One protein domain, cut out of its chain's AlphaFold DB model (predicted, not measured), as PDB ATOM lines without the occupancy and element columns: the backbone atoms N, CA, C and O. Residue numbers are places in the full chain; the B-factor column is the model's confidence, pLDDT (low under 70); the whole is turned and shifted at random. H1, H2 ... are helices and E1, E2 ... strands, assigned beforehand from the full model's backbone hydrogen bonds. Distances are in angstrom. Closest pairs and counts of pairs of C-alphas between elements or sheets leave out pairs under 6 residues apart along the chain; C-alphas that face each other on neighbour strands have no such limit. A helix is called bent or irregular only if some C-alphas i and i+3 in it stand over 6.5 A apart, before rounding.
ATOM      1  N   VAL A  13      36.417   0.771  17.297       91.50
ATOM      2  CA  VAL A  13      37.172   0.726  16.040       91.50
ATOM      3  C   VAL A  13      38.637   0.956  16.375       91.50
ATOM      4  O   VAL A  13      38.950   1.778  17.235       91.50
ATOM      5  N   VAL A  14      39.530   0.231  15.706       91.06
ATOM      6  CA  VAL A  14      40.970   0.397  15.899       91.06
ATOM      7  C   VAL A  14      41.640   0.771  14.598       91.06
ATOM      8  O   VAL A  14      41.377   0.177  13.554       91.06
ATOM      9  N   GLU A  15      42.536   1.739  14.691       92.69
ATOM     10  CA  GLU A  15      43.360   2.220  13.599       92.69
ATOM     11  C   GLU A  15      44.820   2.271  14.048       92.69
ATOM     12  O   GLU A  15      45.123   2.367  15.237       92.69
ATOM     13  N   ARG A  16      45.737   2.193  13.086       92.19
ATOM     14  CA  ARG A  16      47.159   2.438  13.326       92.19
ATOM     15  C   ARG A  16      47.507   3.817  12.803       92.19
ATOM     16  O   ARG A  16      47.070   4.188  11.718       92.19
ATOM     17  N   GLU A  17      48.308   4.530  13.569       93.44
ATOM     18  CA  GLU A  17      48.830   5.846  13.226       93.44
ATOM     19  C   GLU A  17      50.320   5.882  13.558       93.44
ATOM     20  O   GLU A  17      50.796   5.077  14.356       93.44
ATOM     21  N   PHE A  18      51.073   6.792  12.952       93.62
ATOM     22  CA  PHE A  18      52.429   7.055  13.422       93.62
ATOM     23  C   PHE A  18      52.400   7.952  14.662       93.62
ATOM     24  O   PHE A  18      51.638   8.914  14.719       93.62
ATOM     25  N   GLY A  19      53.239   7.662  15.657       92.12
ATOM     26  CA  GLY A  19      53.280   8.401  16.919       92.12
ATOM     27  C   GLY A  19      53.541   9.899  16.726       92.12
ATOM     28  O   GLY A  19      52.895  10.723  17.365       92.12
ATOM     29  N   PHE A  20      54.386  10.264  15.761       93.38
ATOM     30  CA  PHE A  20      54.673  11.660  15.415       93.38
ATOM     31  C   PHE A  20      53.502  12.405  14.740       93.38
ATOM     32  O   PHE A  20      53.547  13.624  14.613       93.38
ATOM     33  N   HIS A  21      52.442  11.707  14.315       95.62
ATOM     34  CA  HIS A  21      51.208  12.328  13.816       95.62
ATOM     35  C   HIS A  21      50.141  12.521  14.902       95.62
ATOM     36  O   HIS A  21      49.070  13.055  14.615       95.62
ATOM     37  N   LEU A  22      50.373  12.066  16.138       94.19
ATOM     38  CA  LEU A  22      49.335  12.103  17.168       94.19
ATOM     39  C   LEU A  22      48.935  13.530  17.543       94.19
ATOM     40  O   LEU A  22      47.742  13.798  17.636       94.19
ATOM     41  N   GLU A  23      49.895  14.443  17.682       94.38
ATOM     42  CA  GLU A  23      49.626  15.842  18.040       94.38
ATOM     43  C   GLU A  23      48.845  16.584  16.943       94.38
ATOM     44  O   GLU A  23      47.893  17.306  17.229       94.38
ATOM     45  N   SER A  24      49.180  16.358  15.668       94.75
ATOM     46  CA  SER A  24      48.457  16.981  14.550       94.75
ATOM     47  C   SER A  24      47.047  16.414  14.380       94.75
ATOM     48  O   SER A  24      46.125  17.131  13.988       94.75
ATOM     49  N   ARG A  25      46.861  15.126  14.691       94.88
ATOM     50  CA  ARG A  25      45.566  14.442  14.614       94.88
ATOM     51  C   ARG A  25      44.665  14.725  15.818       94.88
ATOM     52  O   ARG A  25      43.443  14.739  15.664       94.88
ATOM     53  N   PHE A  26      45.254  14.924  16.992       95.31
ATOM     54  CA  PHE A  26      44.577  15.190  18.258       95.31
ATOM     55  C   PHE A  26      45.221  16.413  18.931       95.31
ATOM     56  O   PHE A  26      46.029  16.254  19.844       95.31
ATOM     57  N   PRO A  27      44.888  17.637  18.487       93.19
ATOM     58  CA  PRO A  27      45.477  18.848  19.047       93.19
ATOM     59  C   PRO A  27      45.242  18.946  20.558       93.19
ATOM     60  O   PRO A  27      44.114  18.773  21.016       93.19
ATOM     61  N   GLY A  28      46.303  19.234  21.315       92.25
ATOM     62  CA  GLY A  28      46.247  19.354  22.776       92.25
ATOM     63  C   GLY A  28      46.307  18.029  23.541       92.25
ATOM     64  O   GLY A  28      46.163  18.041  24.759       92.25
ATOM     65  N   ILE A  29      46.523  16.897  22.861       95.69
ATOM     66  CA  ILE A  29      46.756  15.617  23.534       95.69
ATOM     67  C   ILE A  29      48.065  15.656  24.335       95.69
ATOM     68  O   ILE A  29      49.100  16.088  23.828       95.69
ATOM     69  N   ASP A  30      48.027  15.175  25.576       94.88
ATOM     70  CA  ASP A  30      49.234  14.992  26.379       94.88
ATOM     71  C   ASP A  30      49.998  13.748  25.903       94.88
ATOM     72  O   ASP A  30      49.459  12.640  25.883       94.88
ATOM     73  N   LEU A  31      51.249  13.948  25.482       94.88
ATOM     74  CA  LEU A  31      52.148  12.903  24.978       94.88
ATOM     75  C   LEU A  31      53.396  12.725  25.853       94.88
ATOM     76  O   LEU A  31      54.314  12.010  25.455       94.88
ATOM     77  N   SER A  32      53.449  13.378  27.015       93.25
ATOM     78  CA  SER A  32      54.636  13.409  27.879       93.25
ATOM     79  C   SER A  32      55.084  12.019  28.353       93.25
ATOM     80  O   SER A  32      56.283  11.744  28.392       93.25
ATOM     81  N   ASP A  33      54.130  11.120  28.610       91.38
ATOM     82  CA  ASP A  33      54.367   9.787  29.180       91.38
ATOM     83  C   ASP A  33      54.314   8.634  28.152       91.38
ATOM     84  O   ASP A  33      54.190   7.459  28.517       91.38
ATOM     85  N   VAL A  34      54.384   8.928  26.846       95.06
ATOM     86  CA  VAL A  34      54.262   7.908  25.786       95.06
ATOM     87  C   VAL A  34      55.361   7.982  24.726       95.06
ATOM     88  O   VAL A  34      55.886   9.040  24.396       95.06
ATOM     89  N   ASP A  35      55.694   6.830  24.135       93.81
ATOM     90  CA  ASP A  35      56.674   6.741  23.047       93.81
ATOM     91  C   ASP A  35      56.015   7.098  21.704       93.81
ATOM     92  O   ASP A  35      55.171   6.359  21.184       93.81
ATOM     93  N   THR A  36      56.405   8.230  21.122       94.25
ATOM     94  CA  THR A  36      55.889   8.727  19.836       94.25
ATOM     95  C   THR A  36      56.790   8.389  18.645       94.25
ATOM     96  O   THR A  36      56.444   8.706  17.505       94.25
ATOM     97  N   SER A  37      57.922   7.706  18.865       93.50
ATOM     98  CA  SER A  37      58.888   7.383  17.803       93.50
ATOM     99  C   SER A  37      58.381   6.320  16.820       93.50
ATOM    100  O   SER A  37      58.821   6.269  15.671       93.50
ATOM    101  N   GLY A  38      57.456   5.465  17.266       92.38
ATOM    102  CA  GLY A  38      56.975   4.303  16.523       92.38
ATOM    103  C   GLY A  38      55.535   4.414  16.025       92.38
ATOM    104  O   GLY A  38      54.980   5.494  15.830       92.38
ATOM    105  N   LEU A  39      54.912   3.255  15.812       94.31
ATOM    106  CA  LEU A  39      53.475   3.163  15.570       94.31
ATOM    107  C   LEU A  39      52.699   3.341  16.879       94.31
ATOM    108  O   LEU A  39      53.113   2.862  17.936       94.31
ATOM    109  N   ALA A  40      51.531   3.956  16.762       95.38
ATOM    110  CA  ALA A  40      50.535   4.103  17.803       95.38
ATOM    111  C   ALA A  40      49.215   3.438  17.387       95.38
ATOM    112  O   ALA A  40      48.870   3.337  16.204       95.38
ATOM    113  N   LEU A  41      48.465   2.980  18.384       95.75
ATOM    114  CA  LEU A  41      47.156   2.372  18.221       95.75
ATOM    115  C   LEU A  41      46.063   3.374  18.589       95.75
ATOM    116  O   LEU A  41      45.927   3.737  19.749       95.75
ATOM    117  N   VAL A  42      45.236   3.789  17.639       95.69
ATOM    118  CA  VAL A  42      44.081   4.646  17.925       95.69
ATOM    119  C   VAL A  42      42.858   3.763  18.142       95.69
ATOM    120  O   VAL A  42      42.397   3.097  17.218       95.69
ATOM    121  N   VAL A  43      42.317   3.764  19.356       94.81
ATOM    122  CA  VAL A  43      41.126   3.010  19.754       94.81
ATOM    123  C   VAL A  43      39.959   3.979  19.910       94.81
ATOM    124  O   VAL A  43      39.870   4.726  20.881       94.81
ATOM    125  N   ARG A  44      39.029   3.963  18.955       94.25
ATOM    126  CA  ARG A  44      37.795   4.754  19.005       94.25
ATOM    127  C   ARG A  44      36.691   3.932  19.652       94.25
ATOM    128  O   ARG A  44      36.223   2.961  19.063       94.25
ATOM    129  N   VAL A  45      36.255   4.321  20.841       91.69
ATOM    130  CA  VAL A  45      35.145   3.676  21.551       91.69
ATOM    131  C   VAL A  45      33.856   4.415  21.216       91.69
ATOM    132  O   VAL A  45      33.708   5.581  21.566       91.69
ATOM    133  N   GLY A  46      32.927   3.746  20.531       86.94
ATOM    134  CA  GLY A  46      31.646   4.344  20.149       86.94
ATOM    135  C   GLY A  46      30.663   4.363  21.317       86.94
ATOM    136  O   GLY A  46      30.374   5.413  21.882       86.94
ATOM    137  N   ASP A  47      30.174   3.181  21.694       83.38
ATOM    138  CA  ASP A  47      29.290   2.987  22.848       83.38
ATOM    139  C   ASP A  47      30.008   2.131  23.905       83.38
ATOM    140  O   ASP A  47      30.157   0.919  23.706       83.38
ATOM    141  N   PRO A  48      30.435   2.720  25.040       82.88
ATOM    142  CA  PRO A  48      31.106   1.993  26.116       82.88
ATOM    143  C   PRO A  48      30.288   0.823  26.672       82.88
ATOM    144  O   PRO A  48      30.860  -0.166  27.121       82.88
ATOM    145  N   ARG A  49      28.949   0.891  26.615       83.31
ATOM    146  CA  ARG A  49      28.076  -0.189  27.107       83.31
ATOM    147  C   ARG A  49      28.139  -1.426  26.219       83.31
ATOM    148  O   ARG A  49      27.920  -2.535  26.694       83.31
ATOM    149  N   LYS A  50      28.464  -1.244  24.938       84.81
ATOM    150  CA  LYS A  50      28.636  -2.324  23.955       84.81
ATOM    151  C   LYS A  50      30.097  -2.742  23.798       84.81
ATOM    152  O   LYS A  50      30.394  -3.557  22.923       84.81
ATOM    153  N   LEU A  51      31.000  -2.192  24.615       87.56
ATOM    154  CA  LEU A  51      32.422  -2.481  24.533       87.56
ATOM    155  C   LEU A  51      32.693  -3.946  24.893       87.56
ATOM    156  O   LEU A  51      32.494  -4.395  26.027       87.56
ATOM    157  N   ASN A  52      33.194  -4.694  23.916       89.44
ATOM    158  CA  ASN A  52      33.677  -6.048  24.109       89.44
ATOM    159  C   ASN A  52      35.118  -5.996  24.632       89.44
ATOM    160  O   ASN A  52      36.080  -5.995  23.864       89.44
ATOM    161  N   VAL A  53      35.230  -5.944  25.959       88.75
ATOM    162  CA  VAL A  53      36.491  -5.802  26.700       88.75
ATOM    163  C   VAL A  53      37.465  -6.948  26.386       88.75
ATOM    164  O   VAL A  53      38.642  -6.703  26.155       88.75
ATOM    165  N   TRP A  54      36.968  -8.180  26.240       87.75
ATOM    166  CA  TRP A  54      37.794  -9.340  25.886       87.75
ATOM    167  C   TRP A  54      38.429  -9.217  24.492       87.75
ATOM    168  O   TRP A  54      39.628  -9.440  24.317       87.75
ATOM    169  N   LYS A  55      37.640  -8.817  23.481       89.88
ATOM    170  CA  LYS A  55      38.160  -8.574  22.124       89.88
ATOM    171  C   LYS A  55      39.180  -7.440  22.115       89.88
ATOM    172  O   LYS A  55      40.192  -7.556  21.425       89.88
ATOM    173  N   LEU A  56      38.921  -6.375  22.874       91.00
ATOM    174  CA  LEU A  56      39.860  -5.269  23.025       91.00
ATOM    175  C   LEU A  56      41.175  -5.757  23.645       91.00
ATOM    176  O   LEU A  56      42.231  -5.504  23.077       91.00
ATOM    177  N   GLY A  57      41.121  -6.541  24.725       91.62
ATOM    178  CA  GLY A  57      42.304  -7.098  25.384       91.62
ATOM    179  C   GLY A  57      43.176  -7.931  24.446       91.62
ATOM    180  O   GLY A  57      44.377  -7.689  24.338       91.62
ATOM    181  N   ARG A  58      42.574  -8.847  23.674       90.75
ATOM    182  CA  ARG A  58      43.313  -9.643  22.673       90.75
ATOM    183  C   ARG A  58      43.973  -8.780  21.602       90.75
ATOM    184  O   ARG A  58      45.078  -9.094  21.164       90.75
ATOM    185  N   LEU A  59      43.300  -7.715  21.172       91.69
ATOM    186  CA  LEU A  59      43.846  -6.805  20.175       91.69
ATOM    187  C   LEU A  59      45.028  -6.012  20.739       91.69
ATOM    188  O   LEU A  59      46.042  -5.892  20.056       91.69
ATOM    189  N   LEU A  60      44.926  -5.524  21.978       92.75
ATOM    190  CA  LEU A  60      46.001  -4.789  22.648       92.75
ATOM    191  C   LEU A  60      47.257  -5.647  22.817       92.75
ATOM    192  O   LEU A  60      48.339  -5.195  22.453       92.75
ATOM    193  N   ILE A  61      47.110  -6.905  23.252       91.56
ATOM    194  CA  ILE A  61      48.233  -7.857  23.313       91.56
ATOM    195  C   ILE A  61      48.841  -8.048  21.919       91.56
ATOM    196  O   ILE A  61      50.052  -7.947  21.752       91.56
ATOM    197  N   GLY A  62      48.011  -8.281  20.896       91.25
ATOM    198  CA  GLY A  62      48.495  -8.464  19.526       91.25
ATOM    199  C   GLY A  62      49.235  -7.241  18.970       91.25
ATOM    200  O   GLY A  62      50.219  -7.391  18.249       91.25
ATOM    201  N   ALA A  63      48.788  -6.030  19.313       91.25
ATOM    202  CA  ALA A  63      49.460  -4.788  18.943       91.25
ATOM    203  C   ALA A  63      50.801  -4.628  19.677       91.25
ATOM    204  O   ALA A  63      51.803  -4.319  19.030       91.25
ATOM    205  N   ALA A  64      50.834  -4.903  20.984       91.56
ATOM    206  CA  ALA A  64      52.049  -4.859  21.794       91.56
ATOM    207  C   ALA A  64      53.112  -5.844  21.282       91.56
ATOM    208  O   ALA A  64      54.255  -5.452  21.056       91.56
ATOM    209  N   SER A  65      52.723  -7.090  20.985       89.81
ATOM    210  CA  SER A  65      53.616  -8.087  20.374       89.81
ATOM    211  C   SER A  65      54.134  -7.663  18.996       89.81
ATOM    212  O   SER A  65      55.198  -8.104  18.573       89.81
ATOM    213  N   GLY A  66      53.399  -6.797  18.293       90.00
ATOM    214  CA  GLY A  66      53.814  -6.182  17.031       90.00
ATOM    215  C   GLY A  66      54.705  -4.943  17.186       90.00
ATOM    216  O   GLY A  66      54.952  -4.268  16.191       90.00
ATOM    217  N   GLY A  67      55.152  -4.616  18.404       91.69
ATOM    218  CA  GLY A  67      56.030  -3.478  18.691       91.69
ATOM    219  C   GLY A  67      55.314  -2.137  18.871       91.69
ATOM    220  O   GLY A  67      55.973  -1.103  18.958       91.69
ATOM    221  N   VAL A  68      53.979  -2.123  18.935       94.75
ATOM    222  CA  VAL A  68      53.206  -0.901  19.200       94.75
ATOM    223  C   VAL A  68      53.237  -0.611  20.696       94.75
ATOM    224  O   VAL A  68      52.753  -1.409  21.495       94.75
ATOM    225  N   LYS A  69      53.798   0.538  21.079       95.06
ATOM    226  CA  LYS A  69      53.980   0.912  22.492       95.06
ATOM    227  C   LYS A  69      52.934   1.888  23.007       95.06
ATOM    228  O   LYS A  69      52.649   1.885  24.200       95.06
ATOM    229  N   THR A  70      52.337   2.671  22.116       97.06
ATOM    230  CA  THR A  70      51.440   3.777  22.470       97.06
ATOM    231  C   THR A  70      50.034   3.511  21.965       97.06
ATOM    232  O   THR A  70      49.846   3.056  20.837       97.06
ATOM    233  N   ALA A  71      49.043   3.787  22.803       96.75
ATOM    234  CA  ALA A  71      47.636   3.769  22.455       96.75
ATOM    235  C   ALA A  71      47.025   5.150  22.694       96.75
ATOM    236  O   ALA A  71      47.372   5.832  23.651       96.75
ATOM    237  N   VAL A  72      46.081   5.537  21.843       96.94
ATOM    238  CA  VAL A  72      45.231   6.708  22.033       96.94
ATOM    239  C   VAL A  72      43.792   6.240  22.092       96.94
ATOM    240  O   VAL A  72      43.292   5.642  21.139       96.94
ATOM    241  N   VAL A  73      43.118   6.511  23.201       95.62
ATOM    242  CA  VAL A  73      41.700   6.204  23.372       95.62
ATOM    243  C   VAL A  73      40.890   7.446  23.043       95.62
ATOM    244  O   VAL A  73      41.097   8.512  23.614       95.62
ATOM    245  N   VAL A  74      39.946   7.298  22.118       94.88
ATOM    246  CA  VAL A  74      39.051   8.372  21.686       94.88
ATOM    247  C   VAL A  74      37.621   7.966  21.986       94.88
ATOM    248  O   VAL A  74      37.162   6.911  21.543       94.88
ATOM    249  N   ARG A  75      36.894   8.827  22.694       91.50
ATOM    250  CA  ARG A  75      35.476   8.637  23.002       91.50
ATOM    251  C   ARG A  75      34.680   9.885  22.602       91.50
ATOM    252  O   ARG A  75      35.166  10.993  22.815       91.50
ATOM    253  N   PRO A  76      33.459   9.740  22.053       87.31
ATOM    254  CA  PRO A  76      32.587  10.879  21.788       87.31
ATOM    255  C   PRO A  76      32.351  11.715  23.052       87.31
ATOM    256  O   PRO A  76      31.927  11.177  24.075       87.31
ATOM    257  N   GLY A  77      32.612  13.022  22.963       87.12
ATOM    258  CA  GLY A  77      32.401  13.975  24.058       87.12
ATOM    259  C   GLY A  77      33.474  13.971  25.152       87.12
ATOM    260  O   GLY A  77      33.268  14.611  26.177       87.12
ATOM    261  N   CYS A  78      34.592  13.267  24.961       90.00
ATOM    262  CA  CYS A  78      35.733  13.289  25.878       90.00
ATOM    263  C   CYS A  78      37.011  13.675  25.134       90.00
ATOM    264  O   CYS A  78      37.138  13.422  23.932       90.00
ATOM    265  N   GLU A  79      37.968  14.244  25.862       92.44
ATOM    266  CA  GLU A  79      39.303  14.491  25.327       92.44
ATOM    267  C   GLU A  79      40.021  13.159  25.036       92.44
ATOM    268  O   GLU A  79      39.861  12.193  25.795       92.44
ATOM    269  N   PRO A  80      40.765  13.058  23.919       95.00
ATOM    270  CA  PRO A  80      41.600  11.898  23.637       95.00
ATOM    271  C   PRO A  80      42.668  11.715  24.713       95.00
ATOM    272  O   PRO A  80      43.323  12.675  25.101       95.00
ATOM    273  N   VAL A  81      42.888  10.473  25.137       95.88
ATOM    274  CA  VAL A  81      43.915  10.147  26.136       95.88
ATOM    275  C   VAL A  81      44.958   9.245  25.499       95.88
ATOM    276  O   VAL A  81      44.610   8.180  24.979       95.88
ATOM    277  N   ALA A  82      46.223   9.664  25.535       96.62
ATOM    278  CA  ALA A  82      47.348   8.812  25.178       96.62
ATOM    279  C   ALA A  82      47.854   8.065  26.412       96.62
ATOM    280  O   ALA A  82      47.931   8.619  27.504       96.62
ATOM    281  N   LEU A  83      48.194   6.794  26.238       96.81
ATOM    282  CA  LEU A  83      48.792   5.975  27.281       96.81
ATOM    283  C   LEU A  83      49.602   4.824  26.675       96.81
ATOM    284  O   LEU A  83      49.355   4.427  25.529       96.81
ATOM    285  N   PRO A  84      50.540   4.230  27.427       95.94
ATOM    286  CA  PRO A  84      51.196   3.005  26.998       95.94
ATOM    287  C   PRO A  84      50.172   1.889  26.729       95.94
ATOM    288  O   PRO A  84      49.247   1.675  27.516       95.94
ATOM    289  N   VAL A  85      50.350   1.124  25.646       95.12
ATOM    290  CA  VAL A  85      49.462  -0.002  25.273       95.12
ATOM    291  C   VAL A  85      49.330  -0.995  26.422       95.12
ATOM    292  O   VAL A  85      48.237  -1.496  26.683       95.12
ATOM    293  N   PHE A  86      50.433  -1.261  27.123       92.06
ATOM    294  CA  PHE A  86      50.436  -2.158  28.270       92.06
ATOM    295  C   PHE A  86      49.569  -1.626  29.420       92.06
ATOM    296  O   PHE A  86      48.782  -2.382  29.979       92.06
ATOM    297  N   ALA A  87      49.633  -0.324  29.718       93.56
ATOM    298  CA  ALA A  87      48.776   0.292  30.730       93.56
ATOM    299  C   ALA A  87      47.293   0.185  30.343       93.56
ATOM    300  O   ALA A  87      46.463  -0.219  31.156       93.56
ATOM    301  N   LEU A  88      46.957   0.443  29.072       94.06
ATOM    302  CA  LEU A  88      45.592   0.257  28.576       94.06
ATOM    303  C   LEU A  88      45.129  -1.200  28.713       94.06
ATOM    304  O   LEU A  88      43.989  -1.455  29.098       94.06
ATOM    305  N   TRP A  89      46.009  -2.155  28.412       93.19
ATOM    306  CA  TRP A  89      45.715  -3.573  28.567       93.19
ATOM    307  C   TRP A  89      45.452  -3.950  30.029       93.19
ATOM    308  O   TRP A  89      44.449  -4.608  30.289       93.19
ATOM    309  N   MET A  90      46.258  -3.463  30.977       91.50
ATOM    310  CA  MET A  90      46.043  -3.687  32.413       91.50
ATOM    311  C   MET A  90      44.658  -3.209  32.874       91.50
ATOM    312  O   MET A  90      43.963  -3.921  33.594       91.50
ATOM    313  N   HIS A  91      44.203  -2.037  32.416       91.19
ATOM    314  CA  HIS A  91      42.853  -1.545  32.732       91.19
ATOM    315  C   HIS A  91      41.745  -2.437  32.153       91.19
ATOM    316  O   HIS A  91      40.712  -2.668  32.787       91.19
ATOM    317  N   VAL A  92      41.955  -2.937  30.934       90.69
ATOM    318  CA  VAL A  92      41.037  -3.847  30.239       90.69
ATOM    319  C   VAL A  92      40.986  -5.218  30.915       90.69
ATOM    320  O   VAL A  92      39.920  -5.831  30.955       90.69
ATOM    321  N   ASP A  93      42.107  -5.697  31.444       88.75
ATOM    322  CA  ASP A  93      42.209  -6.968  32.159       88.75
ATOM    323  C   ASP A  93      41.525  -6.893  33.530       88.75
ATOM    324  O   ASP A  93      40.594  -7.655  33.793       88.75
ATOM    325  N   ALA A  94      41.835  -5.863  34.325       87.00
ATOM    326  CA  ALA A  94      41.184  -5.617  35.616       87.00
ATOM    327  C   ALA A  94      39.649  -5.505  35.491       87.00
ATOM    328  O   ALA A  94      38.896  -6.070  36.283       87.00
ATOM    329  N   SER A  95      39.164  -4.846  34.432       84.94
ATOM    330  CA  SER A  95      37.723  -4.745  34.148       84.94
ATOM    331  C   SER A  95      37.072  -6.098  33.815       84.94
ATOM    332  O   SER A  95      35.860  -6.268  33.975       84.94
ATOM    333  N   GLN A  96      37.832  -7.060  33.278       85.00
ATOM    334  CA  GLN A  96      37.334  -8.413  33.013       85.00
ATOM    335  C   GLN A  96      37.268  -9.241  34.291       85.00
ATOM    336  O   GLN A  96      36.269  -9.935  34.493       85.00
ATOM    337  N   GLU A  97      38.282  -9.139  35.148       82.62
ATOM    338  CA  GLU A  97      38.300  -9.812  36.448       82.62
ATOM    339  C   GLU A  97      37.115  -9.376  37.314       82.62
ATOM    340  O   GLU A  97      36.380 -10.226  37.817       82.62
ATOM    341  N   GLU A  98      36.846  -8.070  37.393       82.69
ATOM    342  CA  GLU A  98      35.707  -7.526  38.142       82.69
ATOM    343  C   GLU A  98      34.366  -8.083  37.628       82.69
ATOM    344  O   GLU A  98      33.514  -8.534  38.397       82.69
ATOM    345  N   ARG A  99      34.180  -8.147  36.301       81.25
ATOM    346  CA  ARG A  99      32.970  -8.741  35.704       81.25
ATOM    347  C   ARG A  99      32.836 -10.230  36.013       81.25
ATOM    348  O   ARG A  99      31.718 -10.699  36.228       81.25
ATOM    349  N   ALA A 100      33.940 -10.973  36.002       83.88
ATOM    350  CA  ALA A 100      33.939 -12.394  36.327       83.88
ATOM    351  C   ALA A 100      33.580 -12.630  37.804       83.88
ATOM    352  O   ALA A 100      32.759 -13.502  38.094       83.88
ATOM    353  N   GLN A 101      34.119 -11.811  38.714       86.38
ATOM    354  CA  GLN A 101      33.789 -11.844  40.142       86.38
ATOM    355  C   GLN A 101      32.301 -11.567  40.384       86.38
ATOM    356  O   GLN A 101      31.627 -12.377  41.017       86.38
ATOM    357  N   LEU A 102      31.742 -10.506  39.790       87.06
ATOM    358  CA  LEU A 102      30.316 -10.172  39.923       87.06
ATOM    359  C   LEU A 102      29.392 -11.298  39.426       87.06
ATOM    360  O   LEU A 102      28.355 -11.581  40.030       87.06
ATOM    361  N   GLN A 103      29.759 -11.973  38.333       85.06
ATOM    362  CA  GLN A 103      29.003 -13.125  37.833       85.06
ATOM    363  C   GLN A 103      29.092 -14.331  38.774       85.06
ATOM    364  O   GLN A 103      28.097 -15.040  38.945       85.06
ATOM    365  N   ALA A 104      30.259 -14.574  39.371       84.88
ATOM    366  CA  ALA A 104      30.441 -15.637  40.352       84.88
ATOM    367  C   ALA A 104      29.603 -15.374  41.613       84.88
ATOM    368  O   ALA A 104      28.855 -16.255  42.033       84.88
ATOM    369  N   GLU A 105      29.638 -14.153  42.155       88.25
ATOM    370  CA  GLU A 105      28.814 -13.753  43.302       88.25
ATOM    371  C   GLU A 105      27.318 -13.925  43.030       88.25
ATOM    372  O   GLU A 105      26.589 -14.476  43.856       88.25
ATOM    373  N   TYR A 106      26.853 -13.493  41.855       88.00
ATOM    374  CA  TYR A 106      25.457 -13.651  41.460       88.00
ATOM    375  C   TYR A 106      25.032 -15.126  41.419       88.00
ATOM    376  O   TYR A 106      23.961 -15.476  41.910       88.00
ATOM    377  N   ARG A 107      25.886 -16.013  40.888       86.81
ATOM    378  CA  ARG A 107      25.618 -17.460  40.860       86.81
ATOM    379  C   ARG A 107      25.552 -18.067  42.256       86.81
ATOM    380  O   ARG A 107      24.686 -18.901  42.491       86.81
ATOM    381  N   VAL A 108      26.421 -17.639  43.172       88.56
ATOM    382  CA  VAL A 108      26.378 -18.079  44.576       88.56
ATOM    383  C   VAL A 108      25.070 -17.640  45.238       88.56
ATOM    384  O   VAL A 108      24.427 -18.456  45.888       88.56
ATOM    385  N   ARG A 109      24.623 -16.395  45.019       83.06
ATOM    386  CA  ARG A 109      23.356 -15.885  45.580       83.06
ATOM    387  C   ARG A 109      22.109 -16.587  45.044       83.06
ATOM    388  O   ARG A 109      21.122 -16.641  45.757       83.06
ATOM    389  N   LEU A 110      22.129 -17.079  43.805       83.00
ATOM    390  CA  LEU A 110      21.022 -17.859  43.234       83.00
ATOM    391  C   LEU A 110      21.004 -19.325  43.692       83.00
ATOM    392  O   LEU A 110      19.979 -19.985  43.557       83.00
ATOM    393  N   ALA A 111      22.147 -19.847  44.138       76.44
ATOM    394  CA  ALA A 111      22.292 -21.230  44.584       76.44
ATOM    395  C   ALA A 111      22.042 -21.414  46.094       76.44
ATOM    396  O   ALA A 111      21.945 -22.558  46.541       76.44
ATOM    397  N   ALA A 112      21.976 -20.315  46.854       62.16
ATOM    398  CA  ALA A 112      21.631 -20.263  48.277       62.16
ATOM    399  C   ALA A 112      20.131 -20.005  48.468       62.16
ATOM    400  O   ALA A 112      19.571 -20.570  49.434       62.16
TER     401      ALA A 112
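Overview. This is residues 13 to 112 of the 112 residues of an uncharacterized protein of Streptomyces sp. YIM 121038 (UniProt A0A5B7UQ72). A small twisted sheet of four strands has the short helix H1 over one face and H2 over the other, and the long helix H3 packs with its first part on H2. Residues 97 to 112, of which 97 to 111 belong to H3, then stick out of the body as a long arm, which makes the length of the whole. The printed part has 100 residues, with named elements in the order E1, H1, E2, H2, E3, E4, H3, and is of the mixed class, helices and strands. The sheet's order is E1, E2, E3, E4, mixed parallel and antiparallel. The whole is loose, with a radius of gyration of the C-alphas of 15.9 A, and spans 57 by 31 by 22 A.

Arrangement. Start at the sheet, which is only just strongly twisted, its C-alphas up to 4.2 A off the best plane. Its edge strand E1, residues 13 to 18, is antiparallel to E2, residues 39 to 45; look for N 15 and O 42, 2.9 A apart. E2 is parallel to E3, residues 70 to 74, with N 43 and O 72 at 2.8 A. E3 forms a hairpin with the edge strand E4, residues 81 to 84, where N 71 and O 83 are 2.8 A apart. H1, residues 19 to 25, is on the sheet at a height of 9.1 A, over E2 and along the strands. On the opposite face find H2, residues 53 to 65, at a height of 9.5 A over E2 and, only just, over E3, with 3 of its 13 C-alphas falling there. E2, H2 and E3 make a strand-helix-strand unit, two parallel neighbour strands with a helix between, and its crossover is right-handed. H3, residues 85 to 111, only grazes the sheet, with residues 85 to 89. With residues 85 to 96 alone it touches H2, at a shallow tilt of 30 degrees, opposite ways; the closest C-alphas, of Gly 57 and Trp 89, are 5.8 A apart. H1 is apart from H2 and H3. In H2 and H3 every O i to N i+4 pair is within hydrogen-bond range; in H1 1 of 3 is, beside 3 of 4 O i to N i+3 pairs.

Along the chain. Find C-alpha 13 at (37.172, 0.726, 16.040), where E1 begins; it runs 16.7 A. H1 is irregular, with C-alphas 20 and 23 lying 7.1 A apart. E2 is 19.3 A long, H2 18.4 A and E3 13.2 A. From C-alpha 85 at (49.462, -0.002, 25.273), H3 runs 39.5 A to C-alpha 111 at (22.292, -21.230, 44.584).

Size, cuts and confidence. The two C-alphas farthest apart, of Ser 24 and Ala 112, are 57.0 A apart. The body without residues 97 to 112 spans 31 by 31 by 19 A. The printed part has no cut, and the link from H1 to E2, residues 26 to 38, is long. The mean pLDDT of the printed part is 90.7, and residue 112 is under 70.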